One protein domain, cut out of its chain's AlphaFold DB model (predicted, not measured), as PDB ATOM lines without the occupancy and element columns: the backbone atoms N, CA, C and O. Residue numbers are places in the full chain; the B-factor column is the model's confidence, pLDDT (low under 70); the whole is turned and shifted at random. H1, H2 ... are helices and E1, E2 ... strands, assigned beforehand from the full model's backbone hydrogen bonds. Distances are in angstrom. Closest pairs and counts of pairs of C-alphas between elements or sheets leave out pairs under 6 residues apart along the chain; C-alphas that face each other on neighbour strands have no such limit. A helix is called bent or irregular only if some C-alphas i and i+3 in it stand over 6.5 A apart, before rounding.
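Overview. This is residues 108 to 216 of the 237 residues of an uncharacterized protein of Firmicutes bacterium (UniProt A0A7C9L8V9). A small antiparallel hairpin of two strands, E1 and E2, sits at one end of a ring of four helices, in which H1 meets H2, H2 meets H3, H3 meets H4 and H4 comes back to H1. H1 and H4 run side by side in opposite ways, while H2 and H3 make a corner at a steep tilt, where residues 147 to 151 of H2 meet residues 170 to 174 of H3. The 109 printed residues hold four named helices and two named strands, in the order H1 H2 H3 E1 E2 H4, and the class is mostly helix. The whole is compact, with a radius of gyration of the C-alphas of 14.3 A and spans of 44 by 32 by 21 A.

Along the chain. E1 is residues 177 to 180 and E2 residues 183 to 186. H3, residues 161 to 176, ends just before E1 and is 22.4 A long from first to last C-alpha. H2, residues 141 to 152, measures 16.8 A. H1, residues 117 to 134, measures 25.9 A and begins at C-alpha 117 (177.085, 121.307, 161.633). H4, residues 196 to 215, is the longest helix at 29.2 A and ends at C-alpha 215 (167.748, 119.282, 162.644); it is neither bent nor irregular, but only just: C-alphas 197 and 200 are 6.2 A apart.

Arrangement. E1 and E2 form a hairpin at 148 degrees between directions, with N 178 and O 185 at 3.0 A and N 185 and O 178 at 2.8 A, both within hydrogen-bond range. The closest C-alphas of H2 and E1 are those of Tyr 144 and Trp 179, at 6.7 A. H2 touches H1, closest at the C-alphas of Asp 143 and Ile 129, 6.6 A; they are a helical hairpin at a steep tilt of 40 degrees, opposite ways. H2 touches H3 with residues 147 to 151 alone, closest at the C-alphas of Leu 151 and Lys 170, 5.8 A, at a steep tilt of 46 degrees. H4 touches H3 with residues 207 to 214 alone, closest at the C-alphas of Tyr 214 and Ile 165, 6.4 A; their shallow tilt of 33 degrees is only just short of steep. H4 touches H1, closest at the C-alphas of Val 215 and Lys 120, 5.9 A, at a shallow tilt of 25 degrees. H1 and H3 are apart, and so are H2 and H4. Every O i to N i+4 pair is within hydrogen-bond range in H1 and H3; in H2 it is 7 of 8 and in H4 14 of 16.

Size, cuts and confidence. The two C-alphas farthest apart, of Glu 112 and Asn 195, are 45.8 A apart. The printed part has no cut and no long link. Mean pLDDT of the printed part is 83.0; residues 108 to 114 and 188 to 201 are under 70.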
ATOM      1  N   THR A 108     173.406 113.730 156.466       64.81
ATOM      2  CA  THR A 108     173.378 114.832 155.491       64.81
ATOM      3  C   THR A 108     174.184 116.035 156.001       64.81
ATOM      4  O   THR A 108     174.651 116.853 155.215       64.81
ATOM      5  N   TYR A 109     174.421 116.145 157.314       62.62
ATOM      6  CA  TYR A 109     175.235 117.215 157.890       62.62
ATOM      7  C   TYR A 109     176.713 116.841 157.840       62.62
ATOM      8  O   TYR A 109     177.210 116.076 158.662       62.62
ATOM      9  N   GLY A 110     177.432 117.390 156.864       64.62
ATOM     10  CA  GLY A 110     178.834 117.059 156.658       64.62
ATOM     11  C   GLY A 110     179.454 117.757 155.457       64.62
ATOM     12  O   GLY A 110     178.791 118.477 154.708       64.62
ATOM     13  N   LYS A 111     180.759 117.521 155.266       58.50
ATOM     14  CA  LYS A 111     181.544 118.110 154.169       58.50
ATOM     15  C   LYS A 111     181.000 117.758 152.784       58.50
ATOM     16  O   LYS A 111     181.199 118.546 151.870       58.50
ATOM     17  N   GLU A 112     180.326 116.619 152.649       64.31
ATOM     18  CA  GLU A 112     179.768 116.142 151.377       64.31
ATOM     19  C   GLU A 112     178.606 117.010 150.873       64.31
ATOM     20  O   GLU A 112     178.471 117.198 149.670       64.31
ATOM     21  N   PHE A 113     177.826 117.612 151.779       63.78
ATOM     22  CA  PHE A 113     176.663 118.446 151.436       63.78
ATOM     23  C   PHE A 113     176.835 119.920 151.798       63.78
ATOM     24  O   PHE A 113     175.915 120.714 151.620       63.78
ATOM     25  N   HIS A 114     178.011 120.291 152.312       66.31
ATOM     26  CA  HIS A 114     178.331 121.646 152.771       66.31
ATOM     27  C   HIS A 114     177.324 122.219 153.787       66.31
ATOM     28  O   HIS A 114     177.167 123.435 153.880       66.31
ATOM     29  N   LEU A 115     176.661 121.355 154.560       74.44
ATOM     30  CA  LEU A 115     175.698 121.770 155.576       74.44
ATOM     31  C   LEU A 115     176.388 122.136 156.893       74.44
ATOM     32  O   LEU A 115     177.359 121.501 157.313       74.44
ATOM     33  N   ASN A 116     175.867 123.167 157.558       82.00
ATOM     34  CA  ASN A 116     176.501 123.778 158.720       82.00
ATOM     35  C   ASN A 116     176.224 122.995 160.022       82.00
ATOM     36  O   ASN A 116     175.211 123.203 160.693       82.00
ATOM     37  N   ILE A 117     177.157 122.111 160.397       85.31
ATOM     38  CA  ILE A 117     177.085 121.307 161.633       85.31
ATOM     39  C   ILE A 117     176.957 122.201 162.872       85.31
ATOM     40  O   ILE A 117     176.095 121.969 163.715       85.31
ATOM     41  N   GLU A 118     177.752 123.266 162.965       86.94
ATOM     42  CA  GLU A 118     177.719 124.159 164.125       86.94
ATOM     43  C   GLU A 118     176.365 124.869 164.259       86.94
ATOM     44  O   GLU A 118     175.923 125.191 165.364       86.94
ATOM     45  N   LYS A 119     175.700 125.189 163.142       88.56
ATOM     46  CA  LYS A 119     174.360 125.787 163.172       88.56
ATOM     47  C   LYS A 119     173.311 124.760 163.594       88.56
ATOM     48  O   LYS A 119     172.448 125.082 164.404       88.56
ATOM     49  N   LYS A 120     173.429 123.511 163.142       89.00
ATOM     50  CA  LYS A 120     172.584 122.420 163.643       89.00
ATOM     51  C   LYS A 120     172.710 122.254 165.159       89.00
ATOM     52  O   LYS A 120     171.694 122.196 165.845       89.00
ATOM     53  N   GLU A 121     173.931 122.223 165.689       90.88
ATOM     54  CA  GLU A 121     174.171 122.156 167.137       90.88
ATOM     55  C   GLU A 121     173.565 123.356 167.873       90.88
ATOM     56  O   GLU A 121     172.938 123.190 168.920       90.88
ATOM     57  N   GLN A 122     173.675 124.554 167.292       92.75
ATOM     58  CA  GLN A 122     173.033 125.756 167.823       92.75
ATOM     59  C   GLN A 122     171.512 125.592 167.923       92.75
ATOM     60  O   GLN A 122     170.918 125.889 168.958       92.75
ATOM     61  N   TYR A 123     170.875 125.079 166.871       94.31
ATOM     62  CA  TYR A 123     169.434 124.859 166.870       94.31
ATOM     63  C   TYR A 123     168.990 123.736 167.806       94.31
ATOM     64  O   TYR A 123     167.923 123.849 168.406       94.31
ATOM     65  N   LEU A 124     169.815 122.710 168.037       94.38
ATOM     66  CA  LEU A 124     169.553 121.713 169.080       94.38
ATOM     67  C   LEU A 124     169.549 122.333 170.485       94.38
ATOM     68  O   LEU A 124     168.681 121.997 171.291       94.38
ATOM     69  N   LYS A 125     170.465 123.266 170.777       95.81
ATOM     70  CA  LYS A 125     170.451 124.006 172.052       95.81
ATOM     71  C   LYS A 125     169.195 124.862 172.193       95.81
ATOM     72  O   LYS A 125     168.547 124.829 173.234       95.81
ATOM     73  N   ILE A 126     168.827 125.594 171.141       95.50
ATOM     74  CA  ILE A 126     167.604 126.406 171.133       95.50
ATOM     75  C   ILE A 126     166.367 125.524 171.349       95.50
ATOM     76  O   ILE A 126     165.483 125.887 172.121       95.50
ATOM     77  N   LEU A 127     166.317 124.342 170.731       95.19
ATOM     78  CA  LEU A 127     165.232 123.382 170.929       95.19
ATOM     79  C   LEU A 127     165.102 122.950 172.398       95.19
ATOM     80  O   LEU A 127     163.988 122.866 172.913       95.19
ATOM     81  N   ASP A 128     166.221 122.692 173.077       94.81
ATOM     82  CA  ASP A 128     166.238 122.380 174.511       94.81
ATOM     83  C   ASP A 128     165.730 123.559 175.356       94.81
ATOM     84  O   ASP A 128     164.890 123.376 176.236       94.81
ATOM     85  N   ILE A 129     166.150 124.787 175.035       94.50
ATOM     86  CA  ILE A 129     165.685 126.008 175.709       94.50
ATOM     87  C   ILE A 129     164.172 126.201 175.541       94.50
ATOM     88  O   ILE A 129     163.473 126.484 176.514       94.50
ATOM     89  N   LEU A 130     163.634 125.985 174.339       92.31
ATOM     90  CA  LEU A 130     162.189 126.044 174.110       92.31
ATOM     91  C   LEU A 130     161.459 124.959 174.913       92.31
ATOM     92  O   LEU A 130     160.448 125.242 175.545       92.31
ATOM     93  N   LYS A 131     161.982 123.732 174.978       91.69
ATOM     94  CA  LYS A 131     161.378 122.676 175.810       91.69
ATOM     95  C   LYS A 131     161.386 123.041 177.298       91.69
ATOM     96  O   LYS A 131     160.394 122.808 177.988       91.69
ATOM     97  N   LYS A 132     162.465 123.654 177.795       91.69
ATOM     98  CA  LYS A 132     162.539 124.204 179.160       91.69
ATOM     99  C   LYS A 132     161.474 125.276 179.390       91.69
ATOM    100  O   LYS A 132     160.765 125.200 180.393       91.69
ATOM    101  N   TYR A 133     161.310 126.198 178.438       88.94
ATOM    102  CA  TYR A 133     160.269 127.228 178.471       88.94
ATOM    103  C   TYR A 133     158.861 126.622 178.572       88.94
ATOM    104  O   TYR A 133     158.109 126.984 179.475       88.94
ATOM    105  N   SER A 134     158.520 125.632 177.728       86.38
ATOM    106  CA  SER A 134     157.207 124.952 177.776       86.38
ATOM    107  C   SER A 134     156.946 124.299 179.131       86.38
ATOM    108  O   SER A 134     155.836 124.338 179.659       86.38
ATOM    109  N   ASN A 135     157.992 123.717 179.721       87.62
ATOM    110  CA  ASN A 135     157.931 123.053 181.018       87.62
ATOM    111  C   ASN A 135     158.019 124.026 182.207       87.62
ATOM    112  O   ASN A 135     158.141 123.572 183.345       87.62
ATOM    113  N   ARG A 136     157.967 125.345 181.962       85.38
ATOM    114  CA  ARG A 136     158.072 126.411 182.974       85.38
ATOM    115  C   ARG A 136     159.324 126.293 183.843       85.38
ATOM    116  O   ARG A 136     159.304 126.625 185.028       85.38
ATOM    117  N   GLN A 137     160.405 125.785 183.262       85.94
ATOM    118  CA  GLN A 137     161.697 125.728 183.929       85.94
ATOM    119  C   GLN A 137     162.351 127.109 183.912       85.94
ATOM    120  O   GLN A 137     162.096 127.922 183.024       85.94
ATOM    121  N   GLN A 138     163.204 127.369 184.903       87.06
ATOM    122  CA  GLN A 138     163.936 128.626 184.984       87.06
ATOM    123  C   GLN A 138     164.893 128.761 183.793       87.06
ATOM    124  O   GLN A 138     165.675 127.851 183.513       87.06
ATOM    125  N   LEU A 139     164.831 129.912 183.125       91.88
ATOM    126  CA  LEU A 139     165.749 130.307 182.062       91.88
ATOM    127  C   LEU A 139     166.618 131.470 182.527       91.88
ATOM    128  O   LEU A 139     166.249 132.229 183.422       91.88
ATOM    129  N   TYR A 140     167.779 131.597 181.904       91.50
ATOM    130  CA  TYR A 140     168.795 132.579 182.247       91.50
ATOM    131  C   TYR A 140     169.196 133.382 181.013       91.50
ATOM    132  O   TYR A 140     169.007 132.948 179.880       91.50
ATOM    133  N   LYS A 141     169.856 134.523 181.228       91.25
ATOM    134  CA  LYS A 141     170.328 135.390 180.139       91.25
ATOM    135  C   LYS A 141     171.201 134.655 179.110       91.25
ATOM    136  O   LYS A 141     171.079 134.909 177.918       91.25
ATOM    137  N   LYS A 142     172.012 133.686 179.550       93.25
ATOM    138  CA  LYS A 142     172.800 132.816 178.656       93.25
ATOM    139  C   LYS A 142     171.935 132.024 177.664       93.25
ATOM    140  O   LYS A 142     172.389 131.732 176.568       93.25
ATOM    141  N   ASP A 143     170.706 131.668 178.040       93.25
ATOM    142  CA  ASP A 143     169.787 130.947 177.160       93.25
ATOM    143  C   ASP A 143     169.268 131.899 176.072       93.25
ATOM    144  O   ASP A 143     169.190 131.520 174.907       93.25
ATOM    145  N   TYR A 144     169.010 133.167 176.416       93.12
ATOM    146  CA  TYR A 144     168.704 134.216 175.436       93.12
ATOM    147  C   TYR A 144     169.873 134.491 174.474       93.12
ATOM    148  O   TYR A 144     169.673 134.626 173.267       93.12
ATOM    149  N   GLU A 145     171.108 134.505 174.980       93.75
ATOM    150  CA  GLU A 145     172.314 134.682 174.159       93.75
ATOM    151  C   GLU A 145     172.448 133.604 173.071       93.75
ATOM    152  O   GLU A 145     172.924 133.898 171.975       93.75
ATOM    153  N   GLU A 146     171.960 132.381 173.307       94.88
ATOM    154  CA  GLU A 146     171.949 131.335 172.278       94.88
ATOM    155  C   GLU A 146     171.009 131.675 171.101       94.88
ATOM    156  O   GLU A 146     171.320 131.345 169.951       94.88
ATOM    157  N   PHE A 147     169.904 132.391 171.331       93.06
ATOM    158  CA  PHE A 147     169.053 132.890 170.242       93.06
ATOM    159  C   PHE A 147     169.753 133.991 169.434       93.06
ATOM    160  O   PHE A 147     169.723 133.964 168.202       93.06
ATOM    161  N   LEU A 148     170.446 134.920 170.105       93.00
ATOM    162  CA  LEU A 148     171.231 135.968 169.438       93.00
ATOM    163  C   LEU A 148     172.375 135.380 168.605       93.00
ATOM    164  O   LEU A 148     172.608 135.801 167.471       93.00
ATOM    165  N   ASN A 149     173.061 134.366 169.135       93.06
ATOM    166  CA  ASN A 149     174.108 133.652 168.413       93.06
ATOM    167  C   ASN A 149     173.576 133.045 167.109       93.06
ATOM    168  O   ASN A 149     174.249 133.135 166.084       93.06
ATOM    169  N   ALA A 150     172.365 132.478 167.112       90.94
ATOM    170  CA  ALA A 150     171.755 131.935 165.899       90.94
ATOM    171  C   ALA A 150     171.462 133.010 164.839       90.94
ATOM    172  O   ALA A 150     171.706 132.768 163.657       90.94
ATOM    173  N   LEU A 151     171.010 134.205 165.241       90.19
ATOM    174  CA  LEU A 151     170.794 135.327 164.314       90.19
ATOM    175  C   LEU A 151     172.091 135.782 163.633       90.19
ATOM    176  O   LEU A 151     172.074 136.126 162.453       90.19
ATOM    177  N   ASN A 152     173.208 135.746 164.363       87.19
ATOM    178  CA  ASN A 152     174.512 136.213 163.886       87.19
ATOM    179  C   ASN A 152     175.272 135.182 163.034       87.19
ATOM    180  O   ASN A 152     176.258 135.535 162.386       87.19
ATOM    181  N   LYS A 153     174.857 133.907 163.021       84.62
ATOM    182  CA  LYS A 153     175.501 132.890 162.175       84.62
ATOM    183  C   LYS A 153     175.216 133.155 160.700       84.62
ATOM    184  O   LYS A 153     174.087 133.475 160.331       84.62
ATOM    185  N   ALA A 154     176.230 132.942 159.858       81.62
ATOM    186  CA  ALA A 154     176.107 133.042 158.405       81.62
ATOM    187  C   ALA A 154     174.927 132.211 157.888       81.62
ATOM    188  O   ALA A 154     174.676 131.112 158.392       81.62
ATOM    189  N   ASP A 155     174.205 132.735 156.903       82.31
ATOM    190  CA  ASP A 155     173.057 132.056 156.304       82.31
ATOM    191  C   ASP A 155     173.467 130.756 155.606       82.31
ATOM    192  O   ASP A 155     174.622 130.565 155.216       82.31
ATOM    193  N   GLU A 156     172.510 129.839 155.463       83.06
ATOM    194  CA  GLU A 156     172.693 128.703 154.559       83.06
ATOM    195  C   GLU A 156     172.889 129.163 153.111       83.06
ATOM    196  O   GLU A 156     172.589 130.300 152.736       83.06
ATOM    197  N   LYS A 157     173.355 128.245 152.258       81.69
ATOM    198  CA  LYS A 157     173.465 128.513 150.824       81.69
ATOM    199  C   LYS A 157     172.092 128.939 150.266       81.69
ATOM    200  O   LYS A 157     171.125 128.190 150.448       81.69
ATOM    201  N   PRO A 158     171.998 130.080 149.555       82.81
ATOM    202  CA  PRO A 158     170.757 130.519 148.927       82.81
ATOM    203  C   PRO A 158     170.151 129.440 148.020       82.81
ATOM    204  O   PRO A 158     170.871 128.602 147.474       82.81
ATOM    205  N   ASN A 159     168.830 129.488 147.840       84.00
ATOM    206  CA  ASN A 159     168.055 128.558 147.003       84.00
ATOM    207  C   ASN A 159     168.074 127.088 147.474       84.00
ATOM    208  O   ASN A 159     167.824 126.172 146.687       84.00
ATOM    209  N   THR A 160     168.333 126.850 148.762       88.00
ATOM    210  CA  THR A 160     168.180 125.532 149.394       88.00
ATOM    211  C   THR A 160     166.956 125.487 150.304       88.00
ATOM    212  O   THR A 160     166.525 126.517 150.827       88.00
ATOM    213  N   ILE A 161     166.404 124.293 150.539       88.69
ATOM    214  CA  ILE A 161     165.290 124.122 151.489       88.69
ATOM    215  C   ILE A 161     165.720 124.565 152.895       88.69
ATOM    216  O   ILE A 161     164.974 125.248 153.595       88.69
ATOM    217  N   LEU A 162     166.955 124.247 153.292       88.69
ATOM    218  CA  LEU A 162     167.483 124.630 154.600       88.69
ATOM    219  C   LEU A 162     167.640 126.142 154.753       88.69
ATOM    220  O   LEU A 162     167.374 126.641 155.836       88.69
ATOM    221  N   PHE A 163     167.975 126.883 153.693       89.00
ATOM    222  CA  PHE A 163     167.967 128.350 153.725       89.00
ATOM    223  C   PHE A 163     166.579 128.928 153.991       89.00
ATOM    224  O   PHE A 163     166.442 129.892 154.743       89.00
ATOM    225  N   VAL A 164     165.535 128.334 153.416       88.75
ATOM    226  CA  VAL A 164     164.155 128.756 153.687       88.75
ATOM    227  C   VAL A 164     163.805 128.516 155.155       88.75
ATOM    228  O   VAL A 164     163.343 129.437 155.825       88.75
ATOM    229  N   ILE A 165     164.083 127.318 155.676       90.06
ATOM    230  CA  ILE A 165     163.809 126.976 157.080       90.06
ATOM    231  C   ILE A 165     164.634 127.861 158.033       90.06
ATOM    232  O   ILE A 165     164.086 128.390 158.997       90.06
ATOM    233  N   ASP A 166     165.920 128.080 157.741       91.31
ATOM    234  CA  ASP A 166     166.827 128.946 158.510       91.31
ATOM    235  C   ASP A 166     166.265 130.368 158.627       91.31
ATOM    236  O   ASP A 166     166.154 130.916 159.722       91.31
ATOM    237  N   ASN A 167     165.807 130.943 157.512       90.12
ATOM    238  CA  ASN A 167     165.206 132.274 157.504       90.12
ATOM    239  C   ASN A 167     163.889 132.347 158.282       90.12
ATOM    240  O   ASN A 167     163.634 133.355 158.941       90.12
ATOM    241  N   LEU A 168     163.057 131.301 158.240       88.56
ATOM    242  CA  LEU A 168     161.830 131.244 159.039       88.56
ATOM    243  C   LEU A 168     162.150 131.220 160.535       88.56
ATOM    244  O   LEU A 168     161.555 131.987 161.292       88.56
ATOM    245  N   ILE A 169     163.128 130.406 160.949       91.62
ATOM    246  CA  ILE A 169     163.587 130.343 162.342       91.62
ATOM    247  C   ILE A 169     164.162 131.697 162.772       91.62
ATOM    248  O   ILE A 169     163.748 132.240 163.793       91.62
ATOM    249  N   LYS A 170     165.071 132.290 161.991       91.88
ATOM    250  CA  LYS A 170     165.676 133.593 162.312       91.88
ATOM    251  C   LYS A 170     164.647 134.717 162.369       91.88
ATOM    252  O   LYS A 170     164.687 135.538 163.282       91.88
ATOM    253  N   SER A 171     163.714 134.751 161.419       87.88
ATOM    254  CA  SER A 171     162.618 135.723 161.423       87.88
ATOM    255  C   SER A 171     161.776 135.578 162.684       87.88
ATOM    256  O   SER A 171     161.491 136.572 163.343       87.88
ATOM    257  N   PHE A 172     161.442 134.349 163.070       87.31
ATOM    258  CA  PHE A 172     160.726 134.100 164.310       87.31
ATOM    259  C   PHE A 172     161.501 134.625 165.522       87.31
ATOM    260  O   PHE A 172     160.967 135.415 166.293       87.31
ATOM    261  N   ILE A 173     162.776 134.244 165.667       90.44
ATOM    262  CA  ILE A 173     163.613 134.684 166.793       90.44
ATOM    263  C   ILE A 173     163.613 136.211 166.889       90.44
ATOM    264  O   ILE A 173     163.345 136.764 167.949       90.44
ATOM    265  N   LYS A 174     163.855 136.888 165.765       90.25
ATOM    266  CA  LYS A 174     163.972 138.346 165.703       90.25
ATOM    267  C   LYS A 174     162.695 139.085 166.109       90.25
ATOM    268  O   LYS A 174     162.790 140.178 166.653       90.25
ATOM    269  N   HIS A 175     161.522 138.551 165.777       86.06
ATOM    270  CA  HIS A 175     160.255 139.267 165.959       86.06
ATOM    271  C   HIS A 175     159.451 138.792 167.170       86.06
ATOM    272  O   HIS A 175     158.512 139.476 167.570       86.06
ATOM    273  N   ASN A 176     159.776 137.623 167.725       87.25
ATOM    274  CA  ASN A 176     158.969 136.994 168.762       87.25
ATOM    275  C   ASN A 176     159.724 136.746 170.061       87.25
ATOM    276  O   ASN A 176     159.061 136.376 171.017       87.25
ATOM    277  N   ILE A 177     161.045 136.913 170.132       88.06
ATOM    278  CA  ILE A 177     161.815 136.570 171.333       88.06
ATOM    279  C   ILE A 177     162.560 137.790 171.849       88.06
ATOM    280  O   ILE A 177     163.337 138.393 171.111       88.06
ATOM    281  N   ASP A 178     162.375 138.092 173.132       90.44
ATOM    282  CA  ASP A 178     163.128 139.140 173.812       90.44
ATOM    283  C   ASP A 178     163.521 138.753 175.243       90.44
ATOM    284  O   ASP A 178     163.031 137.767 175.808       90.44
ATOM    285  N   TRP A 179     164.440 139.527 175.816       90.94
ATOM    286  CA  TRP A 179     164.865 139.427 177.204       90.94
ATOM    287  C   TRP A 179     164.572 140.734 177.940       90.94
ATOM    288  O   TRP A 179     165.327 141.705 177.849       90.94
ATOM    289  N   GLU A 180     163.499 140.726 178.723       88.19
ATOM    290  CA  GLU A 180     163.001 141.861 179.505       88.19
ATOM    291  C   GLU A 180     162.735 141.402 180.944       88.19
ATOM    292  O   GLU A 180     162.524 140.218 181.183       88.19
ATOM    293  N   ASP A 181     162.809 142.307 181.924       86.75
ATOM    294  CA  ASP A 181     162.503 142.009 183.338       86.75
ATOM    295  C   ASP A 181     163.181 140.733 183.897       86.75
ATOM    296  O   ASP A 181     162.597 139.958 184.655       86.75
ATOM    297  N   GLU A 182     164.440 140.506 183.501       85.69
ATOM    298  CA  GLU A 182     165.245 139.323 183.858       85.69
ATOM    299  C   GLU A 182     164.638 137.972 183.426       85.69
ATOM    300  O   GLU A 182     165.006 136.920 183.953       85.69
ATOM    301  N   CYS A 183     163.746 137.992 182.434       85.31
ATOM    302  CA  CYS A 183     163.021 136.835 181.931       85.31
ATOM    303  C   CYS A 183     163.050 136.757 180.394       85.31
ATOM    304  O   CYS A 183     163.179 137.753 179.686       85.31
ATOM    305  N   LEU A 184     162.895 135.539 179.862       86.50
ATOM    306  CA  LEU A 184     162.678 135.323 178.431       86.50
ATOM    307  C   LEU A 184     161.196 135.538 178.102       86.50
ATOM    308  O   LEU A 184     160.331 134.858 178.664       86.50
ATOM    309  N   HIS A 185     160.914 136.410 177.142       85.06
ATOM    310  CA  HIS A 185     159.568 136.682 176.656       85.06
ATOM    311  C   HIS A 185     159.381 136.146 175.235       85.06
ATOM    312  O   HIS A 185     160.233 136.335 174.368       85.06
ATOM    313  N   ILE A 186     158.246 135.474 175.002       84.75
ATOM    314  CA  ILE A 186     157.776 135.113 173.662       84.75
ATOM    315  C   ILE A 186     156.548 135.969 173.340       84.75
ATOM    316  O   ILE A 186     155.497 135.823 173.967       84.75
ATOM    317  N   HIS A 187     156.688 136.874 172.376       80.88
ATOM    318  CA  HIS A 187     155.661 137.834 171.983       80.88
ATOM    319  C   HIS A 187     154.770 137.301 170.859       80.88
ATOM    320  O   HIS A 187     155.207 136.571 169.964       80.88
ATOM    321  N   GLU A 188     153.506 137.725 170.865       68.19
ATOM    322  CA  GLU A 188     152.582 137.483 169.760       68.19
ATOM    323  C   GLU A 188     152.959 138.344 168.542       68.19
ATOM    324  O   GLU A 188     153.131 139.556 168.658       68.19
ATOM    325  N   GLY A 189     153.049 137.735 167.355       61.28
ATOM    326  CA  GLY A 189     153.112 138.484 166.095       61.28
ATOM    327  C   GLY A 189     151.748 139.064 165.682       61.28
ATOM    328  O   GLY A 189     150.717 138.793 166.301       61.28
ATOM    329  N   ASN A 190     151.714 139.807 164.574       52.41
ATOM    330  CA  ASN A 190     150.476 140.341 163.997       52.41
ATOM    331  C   ASN A 190     149.636 139.225 163.338       52.41
ATOM    332  O   ASN A 190     149.878 138.877 162.184       52.41
ATOM    333  N   TRP A 191     148.636 138.681 164.046       53.06
ATOM    334  CA  TRP A 191     147.702 137.669 163.521       53.06
ATOM    335  C   TRP A 191     146.237 138.111 163.619       53.06
ATOM    336  O   TRP A 191     145.805 138.704 164.611       53.06
ATOM    337  N   LEU A 192     145.455 137.763 162.594       43.31
ATOM    338  CA  LEU A 192     144.008 137.962 162.536       43.31
ATOM    339  C   LEU A 192     143.277 136.734 163.128       43.31
ATOM    340  O   LEU A 192     143.528 135.609 162.714       43.31
ATOM    341  N   TYR A 193     142.355 136.966 164.072       47.03
ATOM    342  CA  TYR A 193     141.314 136.025 164.549       47.03
ATOM    343  C   TYR A 193     141.734 134.680 165.212       47.03
ATOM    344  O   TYR A 193     141.263 133.625 164.801       47.03
ATOM    345  N   ILE A 194     142.515 134.690 166.309       50.78
ATOM    346  CA  ILE A 194     142.714 133.521 167.224       50.78
ATOM    347  C   ILE A 194     142.612 133.954 168.708       50.78
ATOM    348  O   ILE A 194     142.853 135.118 169.012       50.78
ATOM    349  N   ASN A 195     142.266 133.079 169.656       53.25
ATOM    350  CA  ASN A 195     142.192 133.393 171.096       53.25
ATOM    351  C   ASN A 195     143.592 133.464 171.761       53.25
ATOM    352  O   ASN A 195     144.430 132.625 171.467       53.25
ATOM    353  N   LYS A 196     143.874 134.439 172.644       57.09
ATOM    354  CA  LYS A 196     145.255 134.802 173.072       57.09
ATOM    355  C   LYS A 196     146.094 133.673 173.698       57.09
ATOM    356  O   LYS A 196     147.254 133.518 173.346       57.09
ATOM    357  N   LYS A 197     145.537 132.875 174.617       56.25
ATOM    358  CA  LYS A 197     146.302 131.807 175.299       56.25
ATOM    359  C   LYS A 197     146.747 130.691 174.355       56.25
ATOM    360  O   LYS A 197     147.868 130.219 174.481       56.25
ATOM    361  N   ASP A 198     145.918 130.355 173.372       57.91
ATOM    362  CA  ASP A 198     146.244 129.339 172.370       57.91
ATOM    363  C   ASP A 198     147.347 129.821 171.401       57.91
ATOM    364  O   ASP A 198     147.938 129.016 170.689       57.91
ATOM    365  N   ARG A 199     147.659 131.133 171.374       65.81
ATOM    366  CA  ARG A 199     148.642 131.724 170.452       65.81
ATOM    367  C   ARG A 199     150.083 131.487 170.866       65.81
ATOM    368  O   ARG A 199     150.889 131.219 169.987       65.81
ATOM    369  N   ILE A 200     150.435 131.620 172.147       62.47
ATOM    370  CA  ILE A 200     151.838 131.473 172.583       62.47
ATOM    371  C   ILE A 200     152.278 130.016 172.437       62.47
ATOM    372  O   ILE A 200     153.338 129.758 171.870       62.47
ATOM    373  N   ASP A 201     151.429 129.075 172.856       66.50
ATOM    374  CA  ASP A 201     151.689 127.643 172.702       66.50
ATOM    375  C   ASP A 201     151.762 127.243 171.213       66.50
ATOM    376  O   ASP A 201     152.617 126.444 170.829       66.50
ATOM    377  N   ASP A 202     150.946 127.851 170.338       75.25
ATOM    378  CA  ASP A 202     151.027 127.634 168.884       75.25
ATOM    379  C   ASP A 202     152.279 128.271 168.254       75.25
ATOM    380  O   ASP A 202     152.946 127.643 167.433       75.25
ATOM    381  N   ILE A 203     152.648 129.490 168.657       77.88
ATOM    382  CA  ILE A 203     153.863 130.207 168.232       77.88
ATOM    383  C   ILE A 203     155.102 129.387 168.599       77.88
ATOM    384  O   ILE A 203     155.926 129.063 167.740       77.88
ATOM    385  N   GLN A 204     155.190 128.971 169.858       82.81
ATOM    386  CA  GLN A 204     156.270 128.132 170.343       82.81
ATOM    387  C   GLN A 204     156.279 126.764 169.646       82.81
ATOM    388  O   GLN A 204     157.326 126.313 169.178       82.81
ATOM    389  N   GLY A 205     155.120 126.114 169.524       86.19
ATOM    390  CA  GLY A 205     154.983 124.828 168.844       86.19
ATOM    391  C   GLY A 205     155.370 124.894 167.364       86.19
ATOM    392  O   GLY A 205     155.978 123.964 166.839       86.19
ATOM    393  N   LYS A 206     155.074 125.999 166.671       86.12
ATOM    394  CA  LYS A 206     155.547 126.264 165.302       86.12
ATOM    395  C   LYS A 206     157.064 126.410 165.249       86.12
ATOM    396  O   LYS A 206     157.687 125.793 164.393       86.12
ATOM    397  N   MET A 207     157.672 127.157 166.169       88.50
ATOM    398  CA  MET A 207     159.131 127.291 166.223       88.50
ATOM    399  C   MET A 207     159.826 125.951 166.461       88.50
ATOM    400  O   MET A 207     160.773 125.616 165.750       88.50
ATOM    401  N   ILE A 208     159.329 125.170 167.423       92.31
ATOM    402  CA  ILE A 208     159.817 123.816 167.696       92.31
ATOM    403  C   ILE A 208     159.753 122.976 166.420       92.31
ATOM    404  O   ILE A 208     160.753 122.371 166.056       92.31
ATOM    405  N   ARG A 209     158.631 123.008 165.694       91.00
ATOM    406  CA  ARG A 209     158.468 122.292 164.423       91.00
ATOM    407  C   ARG A 209     159.471 122.723 163.349       91.00
ATOM    408  O   ARG A 209     160.094 121.856 162.745       91.00
ATOM    409  N   TYR A 210     159.676 124.028 163.143       90.88
ATOM    410  CA  TYR A 210     160.682 124.526 162.192       90.88
ATOM    411  C   TYR A 210     162.087 124.025 162.542       90.88
ATOM    412  O   TYR A 210     162.819 123.561 161.667       90.88
ATOM    413  N   ILE A 211     162.452 124.080 163.825       93.00
ATOM    414  CA  ILE A 211     163.752 123.606 164.303       93.00
ATOM    415  C   ILE A 211     163.871 122.087 164.159       93.00
ATOM    416  O   ILE A 211     164.897 121.614 163.685       93.00
ATOM    417  N   GLU A 212     162.838 121.322 164.518       92.50
ATOM    418  CA  GLU A 212     162.795 119.867 164.342       92.50
ATOM    419  C   GLU A 212     162.992 119.468 162.878       92.50
ATOM    420  O   GLU A 212     163.750 118.537 162.606       92.50
ATOM    421  N   CYS A 213     162.380 120.192 161.937       90.75
ATOM    422  CA  CYS A 213     162.645 120.010 160.514       90.75
ATOM    423  C   CYS A 213     164.100 120.331 160.184       90.75
ATOM    424  O   CYS A 213     164.777 119.496 159.595       90.75
ATOM    425  N   TYR A 214     164.615 121.490 160.612       90.50
ATOM    426  CA  TYR A 214     166.003 121.864 160.338       90.50
ATOM    427  C   TYR A 214     167.001 120.842 160.891       90.50
ATOM    428  O   TYR A 214     168.020 120.614 160.265       90.50
ATOM    429  N   VAL A 215     166.779 120.232 162.058       90.31
ATOM    430  CA  VAL A 215     167.748 119.282 162.644       90.31
ATOM    431  C   VAL A 215     167.529 117.830 162.205       90.31
ATOM    432  O   VAL A 215     168.375 116.981 162.504       90.31
ATOM    433  N   GLY A 216     166.437 117.546 161.487       88.06
ATOM    434  CA  GLY A 216     166.123 116.221 160.949       88.06
ATOM    435  C   GLY A 216     165.251 115.331 161.838       88.06
ATOM    436  O   GLY A 216     165.179 114.129 161.606       88.06
TER     437      GLY A 216